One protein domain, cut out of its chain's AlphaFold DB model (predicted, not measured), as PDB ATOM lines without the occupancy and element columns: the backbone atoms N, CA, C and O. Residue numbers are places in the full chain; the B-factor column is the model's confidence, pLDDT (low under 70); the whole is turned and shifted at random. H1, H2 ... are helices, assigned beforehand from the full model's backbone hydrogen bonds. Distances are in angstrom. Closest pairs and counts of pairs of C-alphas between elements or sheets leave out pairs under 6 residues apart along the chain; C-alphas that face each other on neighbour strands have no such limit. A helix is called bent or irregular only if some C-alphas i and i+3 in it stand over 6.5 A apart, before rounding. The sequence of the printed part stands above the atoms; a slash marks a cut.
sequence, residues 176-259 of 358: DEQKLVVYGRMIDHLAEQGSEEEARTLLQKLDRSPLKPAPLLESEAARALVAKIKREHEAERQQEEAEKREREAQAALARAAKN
ATOM      1  N   ASP A 176     -23.503  24.882  -7.935       88.81
ATOM      2  CA  ASP A 176     -23.714  23.487  -8.361       88.81
ATOM      3  C   ASP A 176     -22.902  23.109  -9.614       88.81
ATOM      4  O   ASP A 176     -22.316  22.027  -9.682       88.81
ATOM      5  N   GLU A 177     -22.796  24.036 -10.569       86.31
ATOM      6  CA  GLU A 177     -21.998  23.894 -11.794       86.31
ATOM      7  C   GLU A 177     -20.498  23.710 -11.513       86.31
ATOM      8  O   GLU A 177     -19.837  22.882 -12.142       86.31
ATOM      9  N   GLN A 178     -19.959  24.427 -10.522       92.62
ATOM     10  CA  GLN A 178     -18.557  24.320 -10.120       92.62
ATOM     11  C   GLN A 178     -18.334  23.135  -9.186       92.62
ATOM     12  O   GLN A 178     -17.241  22.578  -9.152       92.62
ATOM     13  N   LYS A 179     -19.361  22.715  -8.444       92.88
ATOM     14  CA  LYS A 179     -19.268  21.624  -7.476       92.88
ATOM     15  C   LYS A 179     -18.846  20.319  -8.145       92.88
ATOM     16  O   LYS A 179     -17.951  19.646  -7.646       92.88
ATOM     17  N   LEU A 180     -19.402  20.006  -9.315       92.31
ATOM     18  CA  LEU A 180     -18.986  18.830 -10.086       92.31
ATOM     19  C   LEU A 180     -17.518  18.910 -10.526       92.31
ATOM     20  O   LEU A 180     -16.795  17.924 -10.407       92.31
ATOM     21  N   VAL A 181     -17.061  20.082 -10.974       93.75
ATOM     22  CA  VAL A 181     -15.669  20.296 -11.403       93.75
ATOM     23  C   VAL A 181     -14.705  20.170 -10.225       93.75
ATOM     24  O   VAL A 181     -13.717  19.447 -10.314       93.75
ATOM     25  N   VAL A 182     -15.009  20.828  -9.103       95.38
ATOM     26  CA  VAL A 182     -14.194  20.806  -7.880       95.38
ATOM     27  C   VAL A 182     -14.039  19.379  -7.365       95.38
ATOM     28  O   VAL A 182     -12.921  18.922  -7.137       95.38
ATOM     29  N   TYR A 183     -15.148  18.649  -7.221       95.25
ATOM     30  CA  TYR A 183     -15.093  17.276  -6.732       95.25
ATOM     31  C   TYR A 183     -14.407  16.346  -7.735       95.25
ATOM     32  O   TYR A 183     -13.606  15.521  -7.309       95.25
ATOM     33  N   GLY A 184     -14.665  16.492  -9.041       95.19
ATOM     34  CA  GLY A 184     -13.994  15.710 -10.083       95.19
ATOM     35  C   GLY A 184     -12.473  15.860 -10.023       95.19
ATOM     36  O   GLY A 184     -11.770  14.867  -9.870       95.19
ATOM     37  N   ARG A 185     -11.979  17.104  -9.989       96.44
ATOM     38  CA  ARG A 185     -10.548  17.433  -9.856       96.44
ATOM     39  C   ARG A 185      -9.922  16.860  -8.581       96.44
ATOM     40  O   ARG A 185      -8.825  16.309  -8.618       96.44
ATOM     41  N   MET A 186     -10.618  16.965  -7.446       96.62
ATOM     42  CA  MET A 186     -10.156  16.371  -6.187       96.62
ATOM     43  C   MET A 186     -10.083  14.841  -6.269       96.62
ATOM     44  O   MET A 186      -9.100  14.260  -5.824       96.62
ATOM     45  N   ILE A 187     -11.105  14.192  -6.834       96.69
ATOM     46  CA  ILE A 187     -11.158  12.734  -6.995       96.69
ATOM     47  C   ILE A 187     -10.053  12.254  -7.937       96.69
ATOM     48  O   ILE A 187      -9.372  11.288  -7.601       96.69
ATOM     49  N   ASP A 188      -9.846  12.936  -9.067       96.31
ATOM     50  CA  ASP A 188      -8.773  12.639 -10.020       96.31
ATOM     51  C   ASP A 188      -7.407  12.672  -9.329       96.31
ATOM     52  O   ASP A 188      -6.683  11.676  -9.338       96.31
ATOM     53  N   HIS A 189      -7.100  13.765  -8.624       96.38
ATOM     54  CA  HIS A 189      -5.828  13.900  -7.919       96.38
ATOM     55  C   HIS A 189      -5.644  12.852  -6.811       96.38
ATOM     56  O   HIS A 189      -4.575  12.257  -6.686       96.38
ATOM     57  N   LEU A 190      -6.675  12.603  -5.999       95.75
ATOM     58  CA  LEU A 190      -6.601  11.633  -4.902       95.75
ATOM     59  C   LEU A 190      -6.425  10.202  -5.416       95.75
ATOM     60  O   LEU A 190      -5.652   9.437  -4.838       95.75
ATOM     61  N   ALA A 191      -7.103   9.842  -6.506       95.38
ATOM     62  CA  ALA A 191      -6.953   8.531  -7.123       95.38
ATOM     63  C   ALA A 191      -5.535   8.331  -7.685       95.38
ATOM     64  O   ALA A 191      -4.964   7.255  -7.520       95.38
ATOM     65  N   GLU A 192      -4.941   9.365  -8.286       95.06
ATOM     66  CA  GLU A 192      -3.561   9.329  -8.797       95.06
ATOM     67  C   GLU A 192      -2.513   9.202  -7.692       95.06
ATOM     68  O   GLU A 192      -1.508   8.516  -7.870       95.06
ATOM     69  N   GLN A 193      -2.760   9.812  -6.531       94.62
ATOM     70  CA  GLN A 193      -1.905   9.678  -5.348       94.62
ATOM     71  C   GLN A 193      -2.087   8.333  -4.617       94.62
ATOM     72  O   GLN A 193      -1.370   8.051  -3.658       94.62
ATOM     73  N   GLY A 194      -3.034   7.490  -5.046       93.00
ATOM     74  CA  GLY A 194      -3.349   6.220  -4.388       93.00
ATOM     75  C   GLY A 194      -4.184   6.361  -3.109       93.00
ATOM     76  O   GLY A 194      -4.369   5.379  -2.389       93.00
ATOM     77  N   SER A 195      -4.731   7.548  -2.831       95.00
ATOM     78  CA  SER A 195      -5.623   7.822  -1.696       95.00
ATOM     79  C   SER A 195      -7.056   7.347  -1.983       95.00
ATOM     80  O   SER A 195      -8.006   8.133  -2.008       95.00
ATOM     81  N   GLU A 196      -7.216   6.038  -2.216       93.50
ATOM     82  CA  GLU A 196      -8.475   5.414  -2.655       93.50
ATOM     83  C   GLU A 196      -9.647   5.693  -1.694       93.50
ATOM     84  O   GLU A 196     -10.749   6.014  -2.136       93.50
ATOM     85  N   GLU A 197      -9.412   5.633  -0.382       94.69
ATOM     86  CA  GLU A 197     -10.447   5.823   0.647       94.69
ATOM     87  C   GLU A 197     -10.998   7.259   0.695       94.69
ATOM     88  O   GLU A 197     -12.205   7.484   0.847       94.69
ATOM     89  N   GLU A 198     -10.135   8.257   0.502       94.12
ATOM     90  CA  GLU A 198     -10.559   9.658   0.450       94.12
ATOM     91  C   GLU A 198     -11.365   9.932  -0.825       94.12
ATOM     92  O   GLU A 198     -12.435  10.546  -0.771       94.12
ATOM     93  N   ALA A 199     -10.906   9.403  -1.964       95.06
ATOM     94  CA  ALA A 199     -11.624   9.494  -3.232       95.06
ATOM     95  C   ALA A 199     -13.003   8.811  -3.155       95.06
ATOM     96  O   ALA A 199     -14.005   9.384  -3.592       95.06
ATOM     97  N   ARG A 200     -13.085   7.630  -2.526       95.44
ATOM     98  CA  ARG A 200     -14.348   6.930  -2.236       95.44
ATOM     99  C   ARG A 200     -15.298   7.780  -1.405       95.44
ATOM    100  O   ARG A 200     -16.480   7.864  -1.728       95.44
ATOM    101  N   THR A 201     -14.788   8.437  -0.369       94.88
ATOM    102  CA  THR A 201     -15.597   9.299   0.504       94.88
ATOM    103  C   THR A 201     -16.228  10.453  -0.284       94.88
ATOM    104  O   THR A 201     -17.418  10.746  -0.122       94.88
ATOM    105  N   LEU A 202     -15.472  11.085  -1.189       93.75
ATOM    106  CA  LEU A 202     -15.992  12.143  -2.061       93.75
ATOM    107  C   LEU A 202     -17.022  11.618  -3.068       93.75
ATOM    108  O   LEU A 202     -18.069  12.245  -3.246       93.75
ATOM    109  N   LEU A 203     -16.766  10.458  -3.680       93.12
ATOM    110  CA  LEU A 203     -17.712   9.792  -4.580       93.12
ATOM    111  C   LEU A 203     -19.026   9.456  -3.865       93.12
ATOM    112  O   LEU A 203     -20.100   9.737  -4.390       93.12
ATOM    113  N   GLN A 204     -18.958   8.943  -2.634       92.06
ATOM    114  CA  GLN A 204     -20.141   8.652  -1.824       92.06
ATOM    115  C   GLN A 204     -20.922   9.926  -1.470       92.06
ATOM    116  O   GLN A 204     -22.155   9.925  -1.462       92.06
ATOM    117  N   LYS A 205     -20.224  11.033  -1.183       90.69
ATOM    118  CA  LYS A 205     -20.868  12.327  -0.927       90.69
ATOM    119  C   LYS A 205     -21.601  12.847  -2.169       90.69
ATOM    120  O   LYS A 205     -22.695  13.393  -2.030       90.69
ATOM    121  N   LEU A 206     -21.028  12.660  -3.359       89.38
ATOM    122  CA  LEU A 206     -21.660  13.024  -4.629       89.38
ATOM    123  C   LEU A 206     -22.857  12.138  -4.975       89.38
ATOM    124  O   LEU A 206     -23.872  12.669  -5.404       89.38
ATOM    125  N   ASP A 207     -22.775  10.826  -4.751       88.19
ATOM    126  CA  ASP A 207     -23.876   9.897  -5.045       88.19
ATOM    127  C   ASP A 207     -25.135  10.203  -4.210       88.19
ATOM    128  O   ASP A 207     -26.267  10.079  -4.672       88.19
ATOM    129  N   ARG A 208     -24.942  10.715  -2.985       87.62
ATOM    130  CA  ARG A 208     -26.027  11.209  -2.118       87.62
ATOM    131  C   ARG A 208     -26.565  12.586  -2.522       87.62
ATOM    132  O   ARG A 208     -27.568  13.034  -1.966       87.62
ATOM    133  N   SER A 209     -25.887  13.290  -3.423       85.69
ATOM    134  CA  SER A 209     -26.261  14.628  -3.869       85.69
ATOM    135  C   SER A 209     -27.282  14.561  -5.012       85.69
ATOM    136  O   SER A 209     -27.198  13.675  -5.860       85.69
ATOM    137  N   PRO A 210     -28.231  15.511  -5.116       86.44
ATOM    138  CA  PRO A 210     -29.120  15.596  -6.276       86.44
ATOM    139  C   PRO A 210     -28.415  16.082  -7.557       86.44
ATOM    140  O   PRO A 210     -29.067  16.177  -8.598       86.44
ATOM    141  N   LEU A 211     -27.117  16.406  -7.497       84.62
ATOM    142  CA  LEU A 211     -26.332  16.885  -8.632       84.62
ATOM    143  C   LEU A 211     -26.297  15.846  -9.757       84.62
ATOM    144  O   LEU A 211     -25.856  14.712  -9.572       84.62
ATOM    145  N   LYS A 212     -26.749  16.253 -10.944       83.56
ATOM    146  CA  LYS A 212     -26.674  15.448 -12.165       83.56
ATOM    147  C   LYS A 212     -26.238  16.322 -13.342       83.56
ATOM    148  O   LYS A 212     -26.721  17.451 -13.436       83.56
ATOM    149  N   PRO A 213     -25.408  15.803 -14.270       85.44
ATOM    150  CA  PRO A 213     -24.827  14.449 -14.317       85.44
ATOM    151  C   PRO A 213     -23.662  14.241 -13.323       85.44
ATOM    152  O   PRO A 213     -23.279  15.162 -12.613       85.44
ATOM    153  N   ALA A 214     -23.119  13.018 -13.261       84.19
ATOM    154  CA  ALA A 214     -21.898  12.714 -12.503       84.19
ATOM    155  C   ALA A 214     -20.714  13.587 -12.978       84.19
ATOM    156  O   ALA A 214     -20.710  14.003 -14.142       84.19
ATOM    157  N   PRO A 215     -19.712  13.866 -12.118       87.25
ATOM    158  CA  PRO A 215     -18.568  14.678 -12.515       87.25
ATOM    159  C   PRO A 215     -17.788  14.017 -13.657       87.25
ATOM    160  O   PRO A 215     -17.693  12.790 -13.740       87.25
ATOM    161  N   LEU A 216     -17.205  14.846 -14.522       89.81
ATOM    162  CA  LEU A 216     -16.235  14.380 -15.505       89.81
ATOM    163  C   LEU A 216     -14.938  14.022 -14.768       89.81
ATOM    164  O   LEU A 216     -14.393  14.864 -14.059       89.81
ATOM    165  N   LEU A 217     -14.486  12.779 -14.925       93.94
ATOM    166  CA  LEU A 217     -13.226  12.282 -14.371       93.94
ATOM    167  C   LEU A 217     -12.228  12.114 -15.512       93.94
ATOM    168  O   LEU A 217     -12.461  11.316 -16.429       93.94
ATOM    169  N   GLU A 218     -11.142  12.874 -15.471       93.12
ATOM    170  CA  GLU A 218     -10.108  12.848 -16.505       93.12
ATOM    171  C   GLU A 218      -9.104  11.723 -16.242       93.12
ATOM    172  O   GLU A 218      -8.669  11.027 -17.174       93.12
ATOM    173  N   SER A 219      -8.808  11.460 -14.968       94.62
ATOM    174  CA  SER A 219      -7.819  10.470 -14.574       94.62
ATOM    175  C   SER A 219      -8.275   9.049 -14.903       94.62
ATOM    176  O   SER A 219      -9.428   8.651 -14.691       94.62
ATOM    177  N   GLU A 220      -7.357   8.241 -15.434       95.81
ATOM    178  CA  GLU A 220      -7.596   6.808 -15.619       95.81
ATOM    179  C   GLU A 220      -7.765   6.104 -14.266       95.81
ATOM    180  O   GLU A 220      -8.648   5.257 -14.125       95.81
ATOM    181  N   ALA A 221      -6.995   6.512 -13.249       95.50
ATOM    182  CA  ALA A 221      -7.072   5.953 -11.903       95.50
ATOM    183  C   ALA A 221      -8.455   6.185 -11.273       95.50
ATOM    184  O   ALA A 221      -9.063   5.253 -10.742       95.50
ATOM    185  N   ALA A 222      -9.003   7.397 -11.401       95.81
ATOM    186  CA  ALA A 222     -10.333   7.722 -10.890       95.81
ATOM    187  C   ALA A 222     -11.444   6.954 -11.618       95.81
ATOM    188  O   ALA A 222     -12.342   6.396 -10.983       95.81
ATOM    189  N   ARG A 223     -11.371   6.852 -12.952       96.19
ATOM    190  CA  ARG A 223     -12.329   6.056 -13.738       96.19
ATOM    191  C   ARG A 223     -12.259   4.569 -13.387       96.19
ATOM    192  O   ARG A 223     -13.302   3.925 -13.248       96.19
ATOM    193  N   ALA A 224     -11.055   4.032 -13.194       95.94
ATOM    194  CA  ALA A 224     -10.849   2.658 -12.751       95.94
ATOM    195  C   ALA A 224     -11.428   2.418 -11.349       95.94
ATOM    196  O   ALA A 224     -12.068   1.386 -11.128       95.94
ATOM    197  N   LEU A 225     -11.276   3.379 -10.431       95.38
ATOM    198  CA  LEU A 225     -11.867   3.327  -9.095       95.38
ATOM    199  C   LEU A 225     -13.399   3.300  -9.149       95.38
ATOM    200  O   LEU A 225     -14.015   2.423  -8.547       95.38
ATOM    201  N   VAL A 226     -14.030   4.183  -9.925       95.00
ATOM    202  CA  VAL A 226     -15.494   4.166 -10.103       95.00
ATOM    203  C   VAL A 226     -15.964   2.829 -10.686       95.00
ATOM    204  O   VAL A 226     -16.940   2.245 -10.211       95.00
ATOM    205  N   ALA A 227     -15.249   2.292 -11.678       95.25
ATOM    206  CA  ALA A 227     -15.556   0.983 -12.249       95.25
ATOM    207  C   ALA A 227     -15.346  -0.172 -11.252       95.25
ATOM    208  O   ALA A 227     -16.045  -1.184 -11.324       95.25
ATOM    209  N   LYS A 228     -14.384  -0.056 -10.331       95.69
ATOM    210  CA  LYS A 228     -14.161  -1.013  -9.237       95.69
ATOM    211  C   LYS A 228     -15.331  -0.986  -8.250       95.69
ATOM    212  O   LYS A 228     -15.956  -2.023  -8.070       95.69
ATOM    213  N   ILE A 229     -15.700   0.188  -7.739       94.44
ATOM    214  CA  ILE A 229     -16.829   0.368  -6.807       94.44
ATOM    215  C   ILE A 229     -18.133  -0.164  -7.413       94.44
ATOM    216  O   ILE A 229     -18.894  -0.878  -6.766       94.44
ATOM    217  N   LYS A 230     -18.383   0.122  -8.698       94.19
ATOM    218  CA  LYS A 230     -19.572  -0.386  -9.393       94.19
ATOM    219  C   LYS A 230     -19.610  -1.918  -9.439       94.19
ATOM    220  O   LYS A 230     -20.675  -2.498  -9.247       94.19
ATOM    221  N   ARG A 231     -18.467  -2.563  -9.697       96.31
ATOM    222  CA  ARG A 231     -18.353  -4.031  -9.702       96.31
ATOM    223  C   ARG A 231     -18.535  -4.617  -8.306       96.31
ATOM    224  O   ARG A 231     -19.199  -5.636  -8.189       96.31
ATOM    225  N   GLU A 232     -17.991  -3.969  -7.279       95.56
ATOM    226  CA  GLU A 232     -18.175  -4.362  -5.875       95.56
ATOM    227  C   GLU A 232     -19.667  -4.353  -5.508       95.56
ATOM    228  O   GLU A 232     -20.202  -5.387  -5.122       95.56
ATOM    229  N   HIS A 233     -20.386  -3.261  -5.780       94.12
ATOM    230  CA  HIS A 233     -21.831  -3.187  -5.532       94.12
ATOM    231  C   HIS A 233     -22.673  -4.146  -6.381       94.12
ATOM    232  O   HIS A 233     -23.755  -4.575  -5.980       94.12
ATOM    233  N   GLU A 234     -22.241  -4.457  -7.602       95.69
ATOM    234  CA  GLU A 234     -22.919  -5.465  -8.415       95.69
ATOM    235  C   GLU A 234     -22.709  -6.872  -7.851       95.69
ATOM    236  O   GLU A 234     -23.671  -7.634  -7.774       95.69
ATOM    237  N   ALA A 235     -21.497  -7.187  -7.390       96.12
ATOM    238  CA  ALA A 235     -21.189  -8.452  -6.735       96.12
ATOM    239  C   ALA A 235     -21.951  -8.611  -5.410       96.12
ATOM    240  O   ALA A 235     -22.536  -9.666  -5.181       96.12
ATOM    241  N   GLU A 236     -22.019  -7.560  -4.585       95.81
ATOM    242  CA  GLU A 236     -22.814  -7.541  -3.348       95.81
ATOM    243  C   GLU A 236     -24.288  -7.844  -3.633       95.81
ATOM    244  O   GLU A 236     -24.862  -8.749  -3.033       95.81
ATOM    245  N   ARG A 237     -24.892  -7.164  -4.618       96.31
ATOM    246  CA  ARG A 237     -26.289  -7.422  -5.000       96.31
ATOM    247  C   ARG A 237     -26.506  -8.848  -5.499       96.31
ATOM    248  O   ARG A 237     -27.504  -9.468  -5.149       96.31
ATOM    249  N   GLN A 238     -25.585  -9.382  -6.301       95.56
ATOM    250  CA  GLN A 238     -25.669 -10.770  -6.764       95.56
ATOM    251  C   GLN A 238     -25.559 -11.764  -5.604       95.56
ATOM    252  O   GLN A 238     -26.280 -12.762  -5.589       95.56
ATOM    253  N   GLN A 239     -24.693 -11.487  -4.628       95.75
ATOM    254  CA  GLN A 239     -24.563 -12.301  -3.428       95.75
ATOM    255  C   GLN A 239     -25.845 -12.254  -2.588       95.75
ATOM    256  O   GLN A 239     -26.366 -13.306  -2.230       95.75
ATOM    257  N   GLU A 240     -26.404 -11.070  -2.333       96.44
ATOM    258  CA  GLU A 240     -27.668 -10.921  -1.603       96.44
ATOM    259  C   GLU A 240     -28.825 -11.651  -2.300       96.44
ATOM    260  O   GLU A 240     -29.625 -12.330  -1.652       96.44
ATOM    261  N   GLU A 241     -28.913 -11.557  -3.629       96.25
ATOM    262  CA  GLU A 241     -29.905 -12.293  -4.411       96.25
ATOM    263  C   GLU A 241     -29.696 -13.809  -4.335       96.25
ATOM    264  O   GLU A 241     -30.673 -14.552  -4.218       96.25
ATOM    265  N   ALA A 242     -28.449 -14.283  -4.384       95.31
ATOM    266  CA  ALA A 242     -28.123 -15.698  -4.251       95.31
ATOM    267  C   ALA A 242     -28.478 -16.228  -2.854       95.31
ATOM    268  O   ALA A 242     -29.167 -17.242  -2.746       95.31
ATOM    269  N   GLU A 243     -28.106 -15.506  -1.796       95.50
ATOM    270  CA  GLU A 243     -28.467 -15.835  -0.414       95.50
ATOM    271  C   GLU A 243     -29.987 -15.841  -0.220       95.50
ATOM    272  O   GLU A 243     -30.541 -16.722   0.440       95.50
ATOM    273  N   LYS A 244     -30.696 -14.881  -0.823       96.00
ATOM    274  CA  LYS A 244     -32.159 -14.845  -0.797       96.00
ATOM    275  C   LYS A 244     -32.761 -16.070  -1.487       96.00
ATOM    276  O   LYS A 244     -33.649 -16.698  -0.912       96.00
ATOM    277  N   ARG A 245     -32.273 -16.436  -2.680       94.00
ATOM    278  CA  ARG A 245     -32.720 -17.640  -3.404       94.00
ATOM    279  C   ARG A 245     -32.460 -18.906  -2.598       94.00
ATOM    280  O   ARG A 245     -33.331 -19.768  -2.529       94.00
ATOM    281  N   GLU A 246     -31.300 -19.006  -1.956       90.69
ATOM    282  CA  GLU A 246     -30.968 -20.141  -1.099       90.69
ATOM    283  C   GLU A 246     -31.918 -20.229   0.104       90.69
ATOM    284  O   GLU A 246     -32.480 -21.292   0.370       90.69
ATOM    285  N   ARG A 247     -32.180 -19.109   0.790       92.31
ATOM    286  CA  ARG A 247     -33.147 -19.052   1.900       92.31
ATOM    287  C   ARG A 247     -34.556 -19.444   1.458       92.31
ATOM    288  O   ARG A 247     -35.242 -20.170   2.177       92.31
ATOM    289  N   GLU A 248     -35.001 -18.981   0.293       91.69
ATOM    290  CA  GLU A 248     -36.304 -19.343  -0.273       91.69
ATOM    291  C   GLU A 248     -36.379 -20.838  -0.615       91.69
ATOM    292  O   GLU A 248     -37.372 -21.488  -0.273       91.69
ATOM    293  N   ALA A 249     -35.321 -21.408  -1.200       86.06
ATOM    294  CA  ALA A 249     -35.224 -22.838  -1.482       86.06
ATOM    295  C   ALA A 249     -35.257 -23.676  -0.193       86.06
ATOM    296  O   ALA A 249     -36.045 -24.616  -0.082       86.06
ATOM    297  N   GLN A 250     -34.484 -23.297   0.829       86.06
ATOM    298  CA  GLN A 250     -34.505 -23.962   2.136       86.06
ATOM    299  C   GLN A 250     -35.887 -23.871   2.802       86.06
ATOM    300  O   GLN A 250     -36.389 -24.857   3.347       86.06
ATOM    301  N   ALA A 251     -36.552 -22.716   2.721       87.31
ATOM    302  CA  ALA A 251     -37.908 -22.552   3.236       87.31
ATOM    303  C   ALA A 251     -38.928 -23.420   2.478       87.31
ATOM    304  O   ALA A 251     -39.851 -23.956   3.098       87.31
ATOM    305  N   ALA A 252     -38.775 -23.585   1.159       85.31
ATOM    306  CA  ALA A 252     -39.611 -24.473   0.355       85.31
ATOM    307  C   ALA A 252     -39.422 -25.944   0.760       85.31
ATOM    308  O   ALA A 252     -40.415 -26.628   1.018       85.31
ATOM    309  N   LEU A 253     -38.172 -26.391   0.933       85.81
ATOM    310  CA  LEU A 253     -37.848 -27.727   1.448       85.81
ATOM    311  C   LEU A 253     -38.481 -27.964   2.826       85.81
ATOM    312  O   LEU A 253     -39.158 -28.968   3.038       85.81
ATOM    313  N   ALA A 254     -38.345 -27.006   3.749       86.06
ATOM    314  CA  ALA A 254     -38.929 -27.100   5.086       86.06
ATOM    315  C   ALA A 254     -40.469 -27.141   5.068       86.06
ATOM    316  O   ALA A 254     -41.083 -27.814   5.895       86.06
ATOM    317  N   ARG A 255     -41.120 -26.431   4.134       86.06
ATOM    318  CA  ARG A 255     -42.580 -26.506   3.941       86.06
ATOM    319  C   ARG A 255     -42.999 -27.870   3.404       86.06
ATOM    320  O   ARG A 255     -43.947 -28.440   3.936       86.06
ATOM    321  N   ALA A 256     -42.290 -28.391   2.405       83.19
ATOM    322  CA  ALA A 256     -42.558 -29.708   1.838       83.19
ATOM    323  C   ALA A 256     -42.395 -30.811   2.900       83.19
ATOM    324  O   ALA A 256     -43.262 -31.670   3.035       83.19
ATOM    325  N   ALA A 257     -41.355 -30.722   3.737       85.12
ATOM    326  CA  ALA A 257     -41.082 -31.676   4.813       85.12
ATOM    327  C   ALA A 257     -42.209 -31.799   5.857       85.12
ATOM    328  O   ALA A 257     -42.336 -32.845   6.489       85.12
ATOM    329  N   LYS A 258     -43.017 -30.747   6.070       87.31
ATOM    330  CA  LYS A 258     -44.086 -30.759   7.085       87.31
ATOM    331  C   LYS A 258     -45.220 -31.721   6.740       87.31
ATOM    332  O   LYS A 258     -45.740 -32.364   7.643       87.31
ATOM    333  N   ASN A 259     -45.583 -31.814   5.461       86.75
ATOM    334  CA  ASN A 259     -46.692 -32.638   4.977       86.75
ATOM    335  C   ASN A 259     -46.230 -33.471   3.771       86.75
ATOM    336  O   ASN A 259     -46.579 -33.140   2.635       86.75
TER     337      ASN A 259
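AT A GLANCE: This is residues 176 to 259 of the 358 residues of the protein "DUF4339 domain-containing protein" of Gimesia chilikensis (UniProt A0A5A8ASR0). The model is a long, straight helical arm on a small compact head, together making an L: the helices H1 and H2 form a hairpin, and H3 begins beside the end of H1 and runs far out of the head, about perpendicular to H1. A long link, residues 208 to 219, folds back from the end of H2 to the start of H3, and residues 230 to 259, of which 230 to 258 belong to H3, stick out free. The printed part has 84 residues with three named helices, in the order H1, H2, H3, and no named strand; the class is all helix. The whole is extended, with a radius of gyration of the C-alphas of 19.7 A and spans of 65 by 27 by 16 A, the arm making the length.

IN THESE COORDINATES: H1 holds residues 176 to 192, from C-alpha 176 at (-23.714, 23.487, -8.361) to C-alpha 192 at (-3.561, 9.329, -8.797), a length of 24.6 A. It is neither bent nor irregular, but only just: C-alphas 177 and 180 are 6.1 A apart. H2 holds residues 196 to 207 and measures 16.2 A. H3, the longest helix, holds residues 220 to 258 and measures 57.1 A, ending with C-alpha 258 at (-44.086, -30.759, 7.085).

HOW THE PARTS SIT: H1 and H2 are a helical hairpin: they touch, and their closest C-alphas, those of Ile 187 and Ala 199, are 5.0 A apart. They run opposite ways at a shallow tilt of 20 degrees. H1 also touches H3, with residues 187 to 192 of H1 and residues 221 to 225 of H3 alone. The closest C-alphas there, those of Ala 191 and Ala 222, are 5.1 A apart, and the two helices are about perpendicular, at 90 degrees. H2 and H3 are close but not clearly touching, with the C-alphas of Glu 196 and Leu 225 closest at 7.6 A; they are about perpendicular, at 74 degrees. In H2 every O i to N i+4 pair is within hydrogen-bond range; in H1 it is 11 of 13 pairs and in H3 34 of 35.

THE WHOLE: The two C-alphas farthest apart are those of Gln 178 and Asn 259, at 65.3 A. Without the stretch that stands free, the body has 54 residues and spans 27 by 17 by 16 A, with a radius of gyration of 10.0 A. The link from H1 to H2 is tight, with 3 residues; the link from H2 to H3 is long, with 12. The printed part has no cut. Its mean pLDDT is 92.4, and no printed residue is under 70.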